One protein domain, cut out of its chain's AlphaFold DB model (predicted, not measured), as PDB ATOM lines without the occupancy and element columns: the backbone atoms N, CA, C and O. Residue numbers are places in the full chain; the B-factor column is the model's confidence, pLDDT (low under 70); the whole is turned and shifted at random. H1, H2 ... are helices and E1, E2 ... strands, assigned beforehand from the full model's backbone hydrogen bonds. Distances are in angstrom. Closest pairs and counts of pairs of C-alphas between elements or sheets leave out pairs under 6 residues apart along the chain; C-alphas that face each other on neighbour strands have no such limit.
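This is residues 12 to 19, 31 to 86 and 105 to 129 of the 138 residues of an uncharacterized protein of Candidatus Poribacteria bacterium (UniProt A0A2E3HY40). A small three-stranded parallel sheet, E2 E1 E5, has the helix H1 over one face and the shorter H4 over the other; its edge strand E2 runs on into E3, which pairs with E4 in a second, two-stranded parallel sheet. H2 packs on this smaller sheet, with H1 and H2 on one side of the strands and H4 on the other, while short H3 sits beside E3. The printed part has 89 residues, with four named helices and five named strands in the order E1 H1 E2 E3 H2 E4 H3 H4 E5, a mixed class. It is compact and rounded, with a radius of gyration of the C-alphas of 11.9 A and spans of 31 by 26 by 22 A.

Find C-alpha 12 at (144.129, 130.522, 108.675), where E1, residues 12 to 15, begins. Beside it run E2, residues 46 to 50 and 13.5 A long, and E5, residues 125 to 128, which ends at C-alpha 128, (155.223, 131.119, 109.265). H1, residues 32 to 42, is 15.3 A long, and H4, residues 114 to 121, is 10.5 A long. The second sheet holds E3, residues 52 to 54, and E4, residues 78 to 80. H2, residues 57 to 67, starts at (156.954, 114.026, 90.836) and is 15.4 A long; H3 is residues 106 to 109, 5.6 A long.

Begin at the inner strand E1: look for N 14 and O 48 of E2, 2.9 A apart, and for N 15 and O 127 of E5, 2.8 A apart. H1 is on this sheet at a height of 7.6 A, over E2 and E1; it runs along the strands, at 15 degrees to E1 on the local plane, and its closest C-alphas to E1 are those of Pro 33 and Gly 14, 4.6 A. On the opposite face H4 has a height of 10.6 A and runs slantwise to the strands, at 47 degrees to E1 on the local plane; it is over E1 and only just over E2, on which 3 of its 8 C-alphas fall. E2 runs on into E3 at 59 degrees across one residue. There N 53 and O 78 of E4 are 2.8 A apart. E3, H2 and E4 make a strand-helix-strand unit, two parallel neighbour strands with a helix between, and its crossover is right-handed. The closest C-alphas of E3 and H2 are those of Val 53 and Gly 59, 5.0 A; those of E3 and H3 are Cys 52 and Trp 107, 4.8 A. H1 and H2 are apart. In H1, H2 and H4 every O i to N i+4 pair is within hydrogen-bond range; H3 is too short for such a pair.

The two C-alphas farthest apart, those of Leu 43 and Ser 81, are 34.0 A apart. Residues 20 to 30 and 87 to 104 are not printed; the C-alphas across these cuts are 5.5 A apart at 19 and 31, and 7.4 A at 86 and 105. Of the links that are printed whole, H2 to E4 is short with 10 residues, and the others are tight. The model's confidence is under 70 at residues 67 to 73, of which 67 belongs to H2; the mean pLDDT of the printed part is 89.9.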
ATOM      1  N   ILE A  12     142.797 130.835 108.161       92.94
ATOM      2  CA  ILE A  12     144.129 130.522 108.675       92.94
ATOM      3  C   ILE A  12     145.083 130.358 107.499       92.94
ATOM      4  O   ILE A  12     144.841 129.540 106.615       92.94
ATOM      5  N   THR A  13     146.175 131.110 107.484       93.81
ATOM      6  CA  THR A  13     147.147 131.034 106.391       93.81
ATOM      7  C   THR A  13     148.491 130.548 106.921       93.81
ATOM      8  O   THR A  13     149.116 131.207 107.745       93.81
ATOM      9  N   GLY A  14     148.937 129.386 106.450       94.44
ATOM     10  CA  GLY A  14     150.330 128.966 106.575       94.44
ATOM     11  C   GLY A  14     151.156 129.588 105.454       94.44
ATOM     12  O   GLY A  14     150.678 129.657 104.322       94.44
ATOM     13  N   ILE A  15     152.375 130.025 105.745       95.06
ATOM     14  CA  ILE A  15     153.312 130.568 104.757       95.06
ATOM     15  C   ILE A  15     154.668 129.919 104.983       95.06
ATOM     16  O   ILE A  15     155.153 129.892 106.113       95.06
ATOM     17  N   GLY A  16     155.250 129.378 103.920       94.62
ATOM     18  CA  GLY A  16     156.574 128.776 103.971       94.62
ATOM     19  C   GLY A  16     156.596 127.407 103.324       94.62
ATOM     20  O   GLY A  16     155.986 127.194 102.280       94.62
ATOM     21  N   GLU A  17     157.330 126.476 103.919       94.31
ATOM     22  CA  GLU A  17     157.749 125.274 103.227       94.31
ATOM     23  C   GLU A  17     156.648 124.212 103.056       94.31
ATOM     24  O   GLU A  17     155.923 123.812 103.977       94.31
ATOM     25  N   VAL A  18     156.590 123.689 101.831       94.31
ATOM     26  CA  VAL A  18     155.966 122.415 101.469       94.31
ATOM     27  C   VAL A  18     157.086 121.498 100.999       94.31
ATOM     28  O   VAL A  18     157.710 121.753  99.965       94.31
ATOM     29  N   LEU A  19     157.347 120.427 101.746       95.25
ATOM     30  CA  LEU A  19     158.499 119.566 101.493       95.25
ATOM     31  C   LEU A  19     158.213 118.089 101.742       95.25
ATOM     32  O   LEU A  19     157.146 117.697 102.215       95.25
ATOM     33  N   GLY A  31     156.609 119.766 106.272       92.31
ATOM     34  CA  GLY A  31     156.591 121.226 106.328       92.31
ATOM     35  C   GLY A  31     155.718 121.696 107.485       92.31
ATOM     36  O   GLY A  31     154.553 121.305 107.594       92.31
ATOM     37  N   MET A  32     156.282 122.504 108.379       92.88
ATOM     38  CA  MET A  32     155.584 122.993 109.564       92.88
ATOM     39  C   MET A  32     154.349 123.835 109.192       92.88
ATOM     40  O   MET A  32     153.274 123.519 109.712       92.88
ATOM     41  N   PRO A  33     154.415 124.811 108.258       93.94
ATOM     42  CA  PRO A  33     153.236 125.572 107.850       93.94
ATOM     43  C   PRO A  33     152.158 124.667 107.245       93.94
ATOM     44  O   PRO A  33     150.971 124.829 107.528       93.94
ATOM     45  N   SER A  34     152.566 123.662 106.466       89.88
ATOM     46  CA  SER A  34     151.655 122.685 105.860       89.88
ATOM     47  C   SER A  34     150.935 121.842 106.917       89.88
ATOM     48  O   SER A  34     149.714 121.687 106.864       89.88
ATOM     49  N   ASN A  35     151.671 121.349 107.917       90.75
ATOM     50  CA  ASN A  35     151.107 120.591 109.032       90.75
ATOM     51  C   ASN A  35     150.131 121.442 109.854       90.75
ATOM     52  O   ASN A  35     149.044 120.972 110.188       90.75
ATOM     53  N   PHE A  36     150.486 122.695 110.142       92.50
ATOM     54  CA  PHE A  36     149.621 123.628 110.861       92.50
ATOM     55  C   PHE A  36     148.297 123.862 110.123       92.50
ATOM     56  O   PHE A  36     147.226 123.770 110.721       92.50
ATOM     57  N   VAL A  37     148.356 124.080 108.807       90.62
ATOM     58  CA  VAL A  37     147.171 124.251 107.951       90.62
ATOM     59  C   VAL A  37     146.283 123.007 107.966       90.62
ATOM     60  O   VAL A  37     145.067 123.134 108.123       90.62
ATOM     61  N   CYS A  38     146.870 121.808 107.877       88.00
ATOM     62  CA  CYS A  38     146.120 120.556 107.982       88.00
ATOM     63  C   CYS A  38     145.413 120.412 109.338       88.00
ATOM     64  O   CYS A  38     144.250 120.012 109.379       88.00
ATOM     65  N   GLN A  39     146.077 120.765 110.444       90.69
ATOM     66  CA  GLN A  39     145.465 120.716 111.778       90.69
ATOM     67  C   GLN A  39     144.351 121.757 111.931       90.69
ATOM     68  O   GLN A  39     143.261 121.430 112.394       90.69
ATOM     69  N   ALA A  40     144.573 122.990 111.470       91.12
ATOM     70  CA  ALA A  40     143.554 124.033 111.479       91.12
ATOM     71  C   ALA A  40     142.294 123.602 110.702       91.12
ATOM     72  O   ALA A  40     141.173 123.802 111.167       91.12
ATOM     73  N   GLN A  41     142.461 122.935 109.556       87.50
ATOM     74  CA  GLN A  41     141.347 122.348 108.804       87.50
ATOM     75  C   GLN A  41     140.647 121.212 109.536       87.50
ATOM     76  O   GLN A  41     139.416 121.162 109.526       87.50
ATOM     77  N   ALA A  42     141.400 120.308 110.165       87.50
ATOM     78  CA  ALA A  42     140.828 119.223 110.959       87.50
ATOM     79  C   ALA A  42     139.955 119.765 112.106       87.50
ATOM     80  O   ALA A  42     138.928 119.174 112.431       87.50
ATOM     81  N   LEU A  43     140.315 120.934 112.645       89.94
ATOM     82  CA  LEU A  43     139.560 121.672 113.661       89.94
ATOM     83  C   LEU A  43     138.416 122.537 113.091       89.94
ATOM     84  O   LEU A  43     137.710 123.198 113.848       89.94
ATOM     85  N   GLY A  44     138.192 122.530 111.773       88.25
ATOM     86  CA  GLY A  44     137.069 123.215 111.126       88.25
ATOM     87  C   GLY A  44     137.346 124.648 110.661       88.25
ATOM     88  O   GLY A  44     136.396 125.360 110.320       88.25
ATOM     89  N   ALA A  45     138.609 125.085 110.630       89.69
ATOM     90  CA  ALA A  45     139.009 126.367 110.052       89.69
ATOM     91  C   ALA A  45     139.063 126.331 108.524       89.69
ATOM     92  O   ALA A  45     139.366 125.310 107.900       89.69
ATOM     93  N   ASN A  46     138.832 127.490 107.912       89.94
ATOM     94  CA  ASN A  46     139.123 127.695 106.506       89.94
ATOM     95  C   ASN A  46     140.619 128.005 106.353       89.94
ATOM     96  O   ASN A  46     141.019 129.169 106.309       89.94
ATOM     97  N   ALA A  47     141.445 126.956 106.349       89.31
ATOM     98  CA  ALA A  47     142.892 127.112 106.260       89.31
ATOM     99  C   ALA A  47     143.429 126.924 104.836       89.31
ATOM    100  O   ALA A  47     142.818 126.237 104.014       89.31
ATOM    101  N   GLN A  48     144.593 127.500 104.562       90.56
ATOM    102  CA  GLN A  48     145.297 127.417 103.285       90.56
ATOM    103  C   GLN A  48     146.799 127.616 103.479       90.56
ATOM    104  O   GLN A  48     147.229 128.169 104.488       90.56
ATOM    105  N   ILE A  49     147.583 127.206 102.491       92.62
ATOM    106  CA  ILE A  49     149.040 127.310 102.506       92.62
ATOM    107  C   ILE A  49     149.505 128.142 101.312       92.62
ATOM    108  O   ILE A  49     149.100 127.916 100.172       92.62
ATOM    109  N   VAL A  50     150.368 129.112 101.584       94.44
ATOM    110  CA  VAL A  50     151.093 129.892 100.585       94.44
ATOM    111  C   VAL A  50     152.509 129.332 100.532       94.44
ATOM    112  O   VAL A  50     153.293 129.495 101.461       94.44
ATOM    113  N   SER A  51     152.800 128.612  99.453       94.81
ATOM    114  CA  SER A  51     154.081 127.944  99.214       94.81
ATOM    115  C   SER A  51     154.318 127.815  97.712       94.81
ATOM    116  O   SER A  51     153.420 128.058  96.903       94.81
ATOM    117  N   CYS A  52     155.506 127.358  97.335       94.94
ATOM    118  CA  CYS A  52     155.867 126.989  95.978       94.94
ATOM    119  C   CYS A  52     156.427 125.557  95.956       94.94
ATOM    120  O   CYS A  52     157.064 125.115  96.914       94.94
ATOM    121  N   VAL A  53     156.120 124.800  94.903       96.69
ATOM    122  CA  VAL A  53     156.593 123.427  94.679       96.69
ATOM    123  C   VAL A  53     157.081 123.272  93.242       96.69
ATOM    124  O   VAL A  53     156.665 123.997  92.339       96.69
ATOM    125  N   GLY A  54     157.963 122.309  93.014       96.62
ATOM    126  CA  GLY A  54     158.490 122.039  91.686       96.62
ATOM    127  C   GLY A  54     157.502 121.316  90.779       96.62
ATOM    128  O   GLY A  54     156.611 120.606  91.235       96.62
ATOM    129  N   GLN A  55     157.725 121.380  89.471       96.19
ATOM    130  CA  GLN A  55     156.991 120.577  88.480       96.19
ATOM    131  C   GLN A  55     157.437 119.098  88.426       96.19
ATOM    132  O   GLN A  55     157.126 118.370  87.486       96.19
ATOM    133  N   ASN A  56     158.159 118.631  89.447       95.31
ATOM    134  CA  ASN A  56     158.635 117.258  89.570       95.31
ATOM    135  C   ASN A  56     157.582 116.332  90.219       95.31
ATOM    136  O   ASN A  56     156.537 116.770  90.705       95.31
ATOM    137  N   GLN A  57     157.872 115.027  90.274       96.44
ATOM    138  CA  GLN A  57     156.954 114.026  90.836       96.44
ATOM    139  C   GLN A  57     156.538 114.337  92.287       96.44
ATOM    140  O   GLN A  57     155.402 114.074  92.682       96.44
ATOM    141  N   LEU A  58     157.448 114.888  93.095       96.50
ATOM    142  CA  LEU A  58     157.145 115.265  94.476       96.50
ATOM    143  C   LEU A  58     156.204 116.464  94.546       96.50
ATOM    144  O   LEU A  58     155.293 116.452  95.366       96.50
ATOM    145  N   GLY A  59     156.364 117.450  93.668       95.88
ATOM    146  CA  GLY A  59     155.492 118.619  93.643       95.88
ATOM    147  C   GLY A  59     154.100 118.291  93.129       95.88
ATOM    148  O   GLY A  59     153.121 118.746  93.713       95.88
ATOM    149  N   GLN A  60     153.986 117.389  92.149       94.00
ATOM    150  CA  GLN A  60     152.691 116.825  91.756       94.00
ATOM    151  C   GLN A  60     152.004 116.140  92.946       94.00
ATOM    152  O   GLN A  60     150.835 116.406  93.226       94.00
ATOM    153  N   LYS A  61     152.733 115.313  93.710       93.44
ATOM    154  CA  LYS A  61     152.190 114.683  94.925       93.44
ATOM    155  C   LYS A  61     151.798 115.715  95.986       93.44
ATOM    156  O   LYS A  61     150.729 115.570  96.572       93.44
ATOM    157  N   SER A  62     152.605 116.754  96.209       92.38
ATOM    158  CA  SER A  62     152.286 117.856  97.130       92.38
ATOM    159  C   SER A  62     151.002 118.577  96.724       92.38
ATOM    160  O   SER A  62     150.119 118.805  97.549       92.38
ATOM    161  N   TYR A  63     150.867 118.883  95.437       87.44
ATOM    162  CA  TYR A  63     149.691 119.529  94.871       87.44
ATOM    163  C   TYR A  63     148.430 118.666  95.045       87.44
ATOM    164  O   TYR A  63     147.380 119.159  95.457       87.44
ATOM    165  N   HIS A  64     148.532 117.352  94.820       84.44
ATOM    166  CA  HIS A  64     147.427 116.424  95.064       84.44
ATOM    167  C   HIS A  64     147.082 116.272  96.545       84.44
ATOM    168  O   HIS A  64     145.898 116.233  96.877       84.44
ATOM    169  N   PHE A  65     148.075 116.215  97.435       80.75
ATOM    170  CA  PHE A  65     147.846 116.137  98.880       80.75
ATOM    171  C   PHE A  65     146.995 117.319  99.355       80.75
ATOM    172  O   PHE A  65     146.017 117.151 100.078       80.75
ATOM    173  N   GLN A  66     147.295 118.505  98.831       73.31
ATOM    174  CA  GLN A  66     146.558 119.714  99.153       73.31
ATOM    175  C   GLN A  66     145.202 119.836  98.454       73.31
ATOM    176  O   GLN A  66     144.321 120.491  98.987       73.31
ATOM    177  N   LYS A  67     144.960 119.181  97.314       69.19
ATOM    178  CA  LYS A  67     143.619 119.169  96.693       69.19
ATOM    179  C   LYS A  67     142.565 118.408  97.495       69.19
ATOM    180  O   LYS A  67     141.376 118.669  97.337       69.19
ATOM    181  N   HIS A  68     142.975 117.478  98.356       66.19
ATOM    182  CA  HIS A  68     142.049 116.752  99.235       66.19
ATOM    183  C   HIS A  68     141.552 117.614 100.406       66.19
ATOM    184  O   HIS A  68     140.677 117.206 101.171       66.19
ATOM    185  N   VAL A  69     142.082 118.829 100.522       63.12
ATOM    186  CA  VAL A  69     141.708 119.808 101.525       63.12
ATOM    187  C   VAL A  69     140.422 120.524 101.119       63.12
ATOM    188  O   VAL A  69     140.341 121.192 100.090       63.12
ATOM    189  N   ARG A  70     139.407 120.443 101.980       60.47
ATOM    190  CA  ARG A  70     138.116 121.111 101.780       60.47
ATOM    191  C   ARG A  70     138.168 122.553 102.294       60.47
ATOM    192  O   ARG A  70     137.729 122.826 103.404       60.47
ATOM    193  N   SER A  71     138.684 123.474 101.483       65.31
ATOM    194  CA  SER A  71     138.625 124.922 101.743       65.31
ATOM    195  C   SER A  71     137.885 125.646 100.612       65.31
ATOM    196  O   SER A  71     138.122 125.382  99.437       65.31
ATOM    197  N   LYS A  72     136.994 126.583 100.968       63.56
ATOM    198  CA  LYS A  72     136.310 127.469 100.001       63.56
ATOM    199  C   LYS A  72     137.245 128.526  99.398       63.56
ATOM    200  O   LYS A  72     136.924 129.093  98.361       63.56
ATOM    201  N   HIS A  73     138.373 128.799 100.050       65.75
ATOM    202  CA  HIS A  73     139.367 129.790  99.630       65.75
ATOM    203  C   HIS A  73     140.712 129.118  99.358       65.75
ATOM    204  O   HIS A  73     141.756 129.670  99.656       65.75
ATOM    205  N   HIS A  74     140.690 127.899  98.822       73.25
ATOM    206  CA  HIS A  74     141.898 127.113  98.631       73.25
ATOM    207  C   HIS A  74     142.861 127.774  97.631       73.25
ATOM    208  O   HIS A  74     142.577 127.844  96.435       73.25
ATOM    209  N   GLN A  75     144.035 128.181  98.108       81.69
ATOM    210  CA  GLN A  75     145.188 128.484  97.269       81.69
ATOM    211  C   GLN A  75     146.080 127.242  97.199       81.69
ATOM    212  O   GLN A  75     146.640 126.815  98.206       81.69
ATOM    213  N   SER A  76     146.217 126.659  96.008       86.12
ATOM    214  CA  SER A  76     147.231 125.626  95.785       86.12
ATOM    215  C   SER A  76     148.632 126.255  95.749       86.12
ATOM    216  O   SER A  76     148.753 127.436  95.402       86.12
ATOM    217  N   PRO A  77     149.702 125.494  96.028       91.12
ATOM    218  CA  PRO A  77     151.058 126.008  95.929       91.12
ATOM    219  C   PRO A  77     151.353 126.464  94.503       91.12
ATOM    220  O   PRO A  77     150.836 125.897  93.534       91.12
ATOM    221  N   PHE A  78     152.199 127.477  94.376       94.12
ATOM    222  CA  PHE A  78     152.746 127.877  93.088       94.12
ATOM    223  C   PHE A  78     153.617 126.763  92.505       94.12
ATOM    224  O   PHE A  78     154.122 125.907  93.231       94.12
ATOM    225  N   LEU A  79     153.775 126.781  91.184       94.88
ATOM    226  CA  LEU A  79     154.629 125.848  90.461       94.88
ATOM    227  C   LEU A  79     155.868 126.576  89.950       94.88
ATOM    228  O   LEU A  79     155.761 127.683  89.426       94.88
ATOM    229  N   THR A  80     157.019 125.922  90.049       95.00
ATOM    230  CA  THR A  80     158.303 126.405  89.529       95.00
ATOM    231  C   THR A  80     159.081 125.272  88.850       95.00
ATOM    232  O   THR A  80     158.770 124.091  89.032       95.00
ATOM    233  N   SER A  81     160.091 125.615  88.048       95.44
ATOM    234  CA  SER A  81     161.059 124.659  87.492       95.44
ATOM    235  C   SER A  81     162.054 124.141  88.542       95.44
ATOM    236  O   SER A  81     162.670 123.094  88.343       95.44
ATOM    237  N   ILE A  82     162.183 124.842  89.673       94.88
ATOM    238  CA  ILE A  82     163.025 124.460  90.814       94.88
ATOM    239  C   ILE A  82     162.461 123.201  91.484       94.88
ATOM    240  O   ILE A  82     161.253 122.962  91.476       94.88
ATOM    241  N   GLN A  83     163.321 122.352  92.049       96.19
ATOM    242  CA  GLN A  83     162.883 121.094  92.651       96.19
ATOM    243  C   GLN A  83     162.013 121.332  93.894       96.19
ATOM    244  O   GLN A  83     162.289 122.197  94.722       96.19
ATOM    245  N   THR A  84     160.958 120.528  94.061       97.31
ATOM    246  CA  THR A  84     160.202 120.492  95.327       97.31
ATOM    247  C   THR A  84     161.139 120.166  96.479       97.31
ATOM    248  O   THR A  84     161.884 119.191  96.383       97.31
ATOM    249  N   GLY A  85     161.057 120.946  97.559       95.75
ATOM    250  CA  GLY A  85     161.978 120.821  98.678       95.75
ATOM    251  C   GLY A  85     161.937 119.456  99.353       95.75
ATOM    252  O   GLY A  85     160.892 118.801  99.459       95.75
ATOM    253  N   THR A  86     163.099 119.030  99.832       96.75
ATOM    254  CA  THR A  86     163.269 117.771 100.552       96.75
ATOM    255  C   THR A  86     164.153 117.953 101.772       96.75
ATOM    256  O   THR A  86     165.097 118.736 101.752       96.75
ATOM    257  N   SER A 105     165.475 124.924  97.157       93.44
ATOM    258  CA  SER A 105     164.155 124.326  97.192       93.44
ATOM    259  C   SER A 105     163.120 125.280  96.608       93.44
ATOM    260  O   SER A 105     163.185 126.488  96.775       93.44
ATOM    261  N   ALA A 106     162.081 124.742  95.972       95.12
ATOM    262  CA  ALA A 106     161.013 125.558  95.392       95.12
ATOM    263  C   ALA A 106     160.387 126.556  96.388       95.12
ATOM    264  O   ALA A 106     160.001 127.651  95.986       95.12
ATOM    265  N   TRP A 107     160.301 126.200  97.675       92.94
ATOM    266  CA  TRP A 107     159.752 127.069  98.717       92.94
ATOM    267  C   TRP A 107     160.633 128.289  99.039       92.94
ATOM    268  O   TRP A 107     160.122 129.223  99.644       92.94
ATOM    269  N   ASP A 108     161.893 128.341  98.598       92.44
ATOM    270  CA  ASP A 108     162.730 129.551  98.668       92.44
ATOM    271  C   ASP A 108     162.272 130.640  97.678       92.44
ATOM    272  O   ASP A 108     162.731 131.774  97.723       92.44
ATOM    273  N   PHE A 109     161.363 130.305  96.759       91.75
ATOM    274  CA  PHE A 109     160.954 131.166  95.651       91.75
ATOM    275  C   PHE A 109     159.431 131.300  95.600       91.75
ATOM    276  O   PHE A 109     158.814 131.093  94.551       91.75
ATOM    277  N   ILE A 110     158.801 131.584  96.744       93.00
ATOM    278  CA  ILE A 110     157.347 131.778  96.842       93.00
ATOM    279  C   ILE A 110     156.976 133.116  96.186       93.00
ATOM    280  O   ILE A 110     157.322 134.170  96.711       93.00
ATOM    281  N   PRO A 111     156.230 133.120  95.065       93.00
ATOM    282  CA  PRO A 111     155.786 134.365  94.453       93.00
ATOM    283  C   PRO A 111     154.816 135.117  95.368       93.00
ATOM    284  O   PRO A 111     153.935 134.507  95.980       93.00
ATOM    285  N   TRP A 112     154.899 136.451  95.367       93.25
ATOM    286  CA  TRP A 112     154.036 137.320  96.177       93.25
ATOM    287  C   TRP A 112     153.135 138.263  95.352       93.25
ATOM    288  O   TRP A 112     153.229 139.485  95.465       93.25
ATOM    289  N   PRO A 113     152.260 137.732  94.475       94.50
ATOM    290  CA  PRO A 113     151.341 138.557  93.695       94.50
ATOM    291  C   PRO A 113     150.229 139.153  94.570       94.50
ATOM    292  O   PRO A 113     149.914 138.631  95.639       94.50
ATOM    293  N   GLU A 114     149.544 140.179  94.059       93.94
ATOM    294  CA  GLU A 114     148.456 140.897  94.750       93.94
ATOM    295  C   GLU A 114     147.385 139.967  95.349       93.94
ATOM    296  O   GLU A 114     146.930 140.173  96.473       93.94
ATOM    297  N   LYS A 115     147.041 138.867  94.665       91.00
ATOM    298  CA  LYS A 115     146.100 137.870  95.201       91.00
ATOM    299  C   LYS A 115     146.527 137.297  96.564       91.00
ATOM    300  O   LYS A 115     145.664 137.013  97.387       91.00
ATOM    301  N   ILE A 116     147.832 137.128  96.813       92.88
ATOM    302  CA  ILE A 116     148.368 136.638  98.092       92.88
ATOM    303  C   ILE A 116     148.309 137.745  99.144       92.88
ATOM    304  O   ILE A 116     147.973 137.462 100.291       92.88
ATOM    305  N   VAL A 117     148.532 139.005  98.761       93.44
ATOM    306  CA  VAL A 117     148.351 140.172  99.643       93.44
ATOM    307  C   VAL A 117     146.898 140.270 100.125       93.44
ATOM    308  O   VAL A 117     146.637 140.400 101.319       93.44
ATOM    309  N   ILE A 118     145.924 140.123  99.224       90.38
ATOM    310  CA  ILE A 118     144.491 140.140  99.573       90.38
ATOM    311  C   ILE A 118     144.135 138.942 100.470       90.38
ATOM    312  O   ILE A 118     143.426 139.055 101.469       90.38
ATOM    313  N   LEU A 119     144.657 137.769 100.136       88.62
ATOM    314  CA  LEU A 119     144.412 136.536 100.876       88.62
ATOM    315  C   LEU A 119     144.994 136.574 102.298       88.62
ATOM    316  O   LEU A 119     144.345 136.120 103.237       88.62
ATOM    317  N   THR A 120     146.195 137.126 102.472       91.19
ATOM    318  CA  THR A 120     146.865 137.238 103.780       91.19
ATOM    319  C   THR A 120     146.306 138.382 104.620       91.19
ATOM    320  O   THR A 120     146.086 138.185 105.811       91.19
ATOM    321  N   SER A 121     145.973 139.530 104.020       92.06
ATOM    322  CA  SER A 121     145.364 140.672 104.731       92.06
ATOM    323  C   SER A 121     143.980 140.370 105.306       92.06
ATOM    324  O   SER A 121     143.513 141.046 106.218       92.06
ATOM    325  N   THR A 122     143.322 139.332 104.794       90.69
ATOM    326  CA  THR A 122     142.009 138.896 105.259       90.69
ATOM    327  C   THR A 122     142.074 137.693 106.215       90.69
ATOM    328  O   THR A 122     141.036 137.248 106.720       90.69
ATOM    329  N   ALA A 123     143.269 137.168 106.504       93.00
ATOM    330  CA  ALA A 123     143.463 136.054 107.426       93.00
ATOM    331  C   ALA A 123     143.197 136.464 108.885       93.00
ATOM    332  O   ALA A 123     143.572 137.543 109.332       93.00
ATOM    333  N   SER A 124     142.569 135.572 109.649       94.94
ATOM    334  CA  SER A 124     142.416 135.696 111.103       94.94
ATOM    335  C   SER A 124     143.728 135.418 111.838       94.94
ATOM    336  O   SER A 124     143.960 135.975 112.905       94.94
ATOM    337  N   ALA A 125     144.566 134.540 111.283       94.69
ATOM    338  CA  ALA A 125     145.909 134.274 111.779       94.69
ATOM    339  C   ALA A 125     146.826 133.803 110.646       94.69
ATOM    340  O   ALA A 125     146.385 133.143 109.696       94.69
ATOM    341  N   VAL A 126     148.113 134.109 110.796       94.81
ATOM    342  CA  VAL A 126     149.187 133.665 109.906       94.81
ATOM    343  C   VAL A 126     150.202 132.860 110.714       94.81
ATOM    344  O   VAL A 126     150.610 133.285 111.791       94.81
ATOM    345  N   CYS A 127     150.610 131.705 110.193       95.06
ATOM    346  CA  CYS A 127     151.702 130.901 110.736       95.06
ATOM    347  C   CYS A 127     152.817 130.808 109.698       95.06
ATOM    348  O   CYS A 127     152.572 130.419 108.556       95.06
ATOM    349  N   TYR A 128     154.032 131.160 110.102       94.81
ATOM    350  CA  TYR A 128     155.223 131.119 109.265       94.81
ATOM    351  C   TYR A 128     156.432 130.714 110.111       94.81
ATOM    352  O   TYR A 128     156.403 130.822 111.338       94.81
ATOM    353  N   GLY A 129     157.470 130.200 109.457       88.12
ATOM    354  CA  GLY A 129     158.717 129.784 110.098       88.12
ATOM    355  C   GLY A 129     159.923 130.499 109.498       88.12
ATOM    356  O   GLY A 129     159.821 131.155 108.465       88.12
TER     357      GLY A 129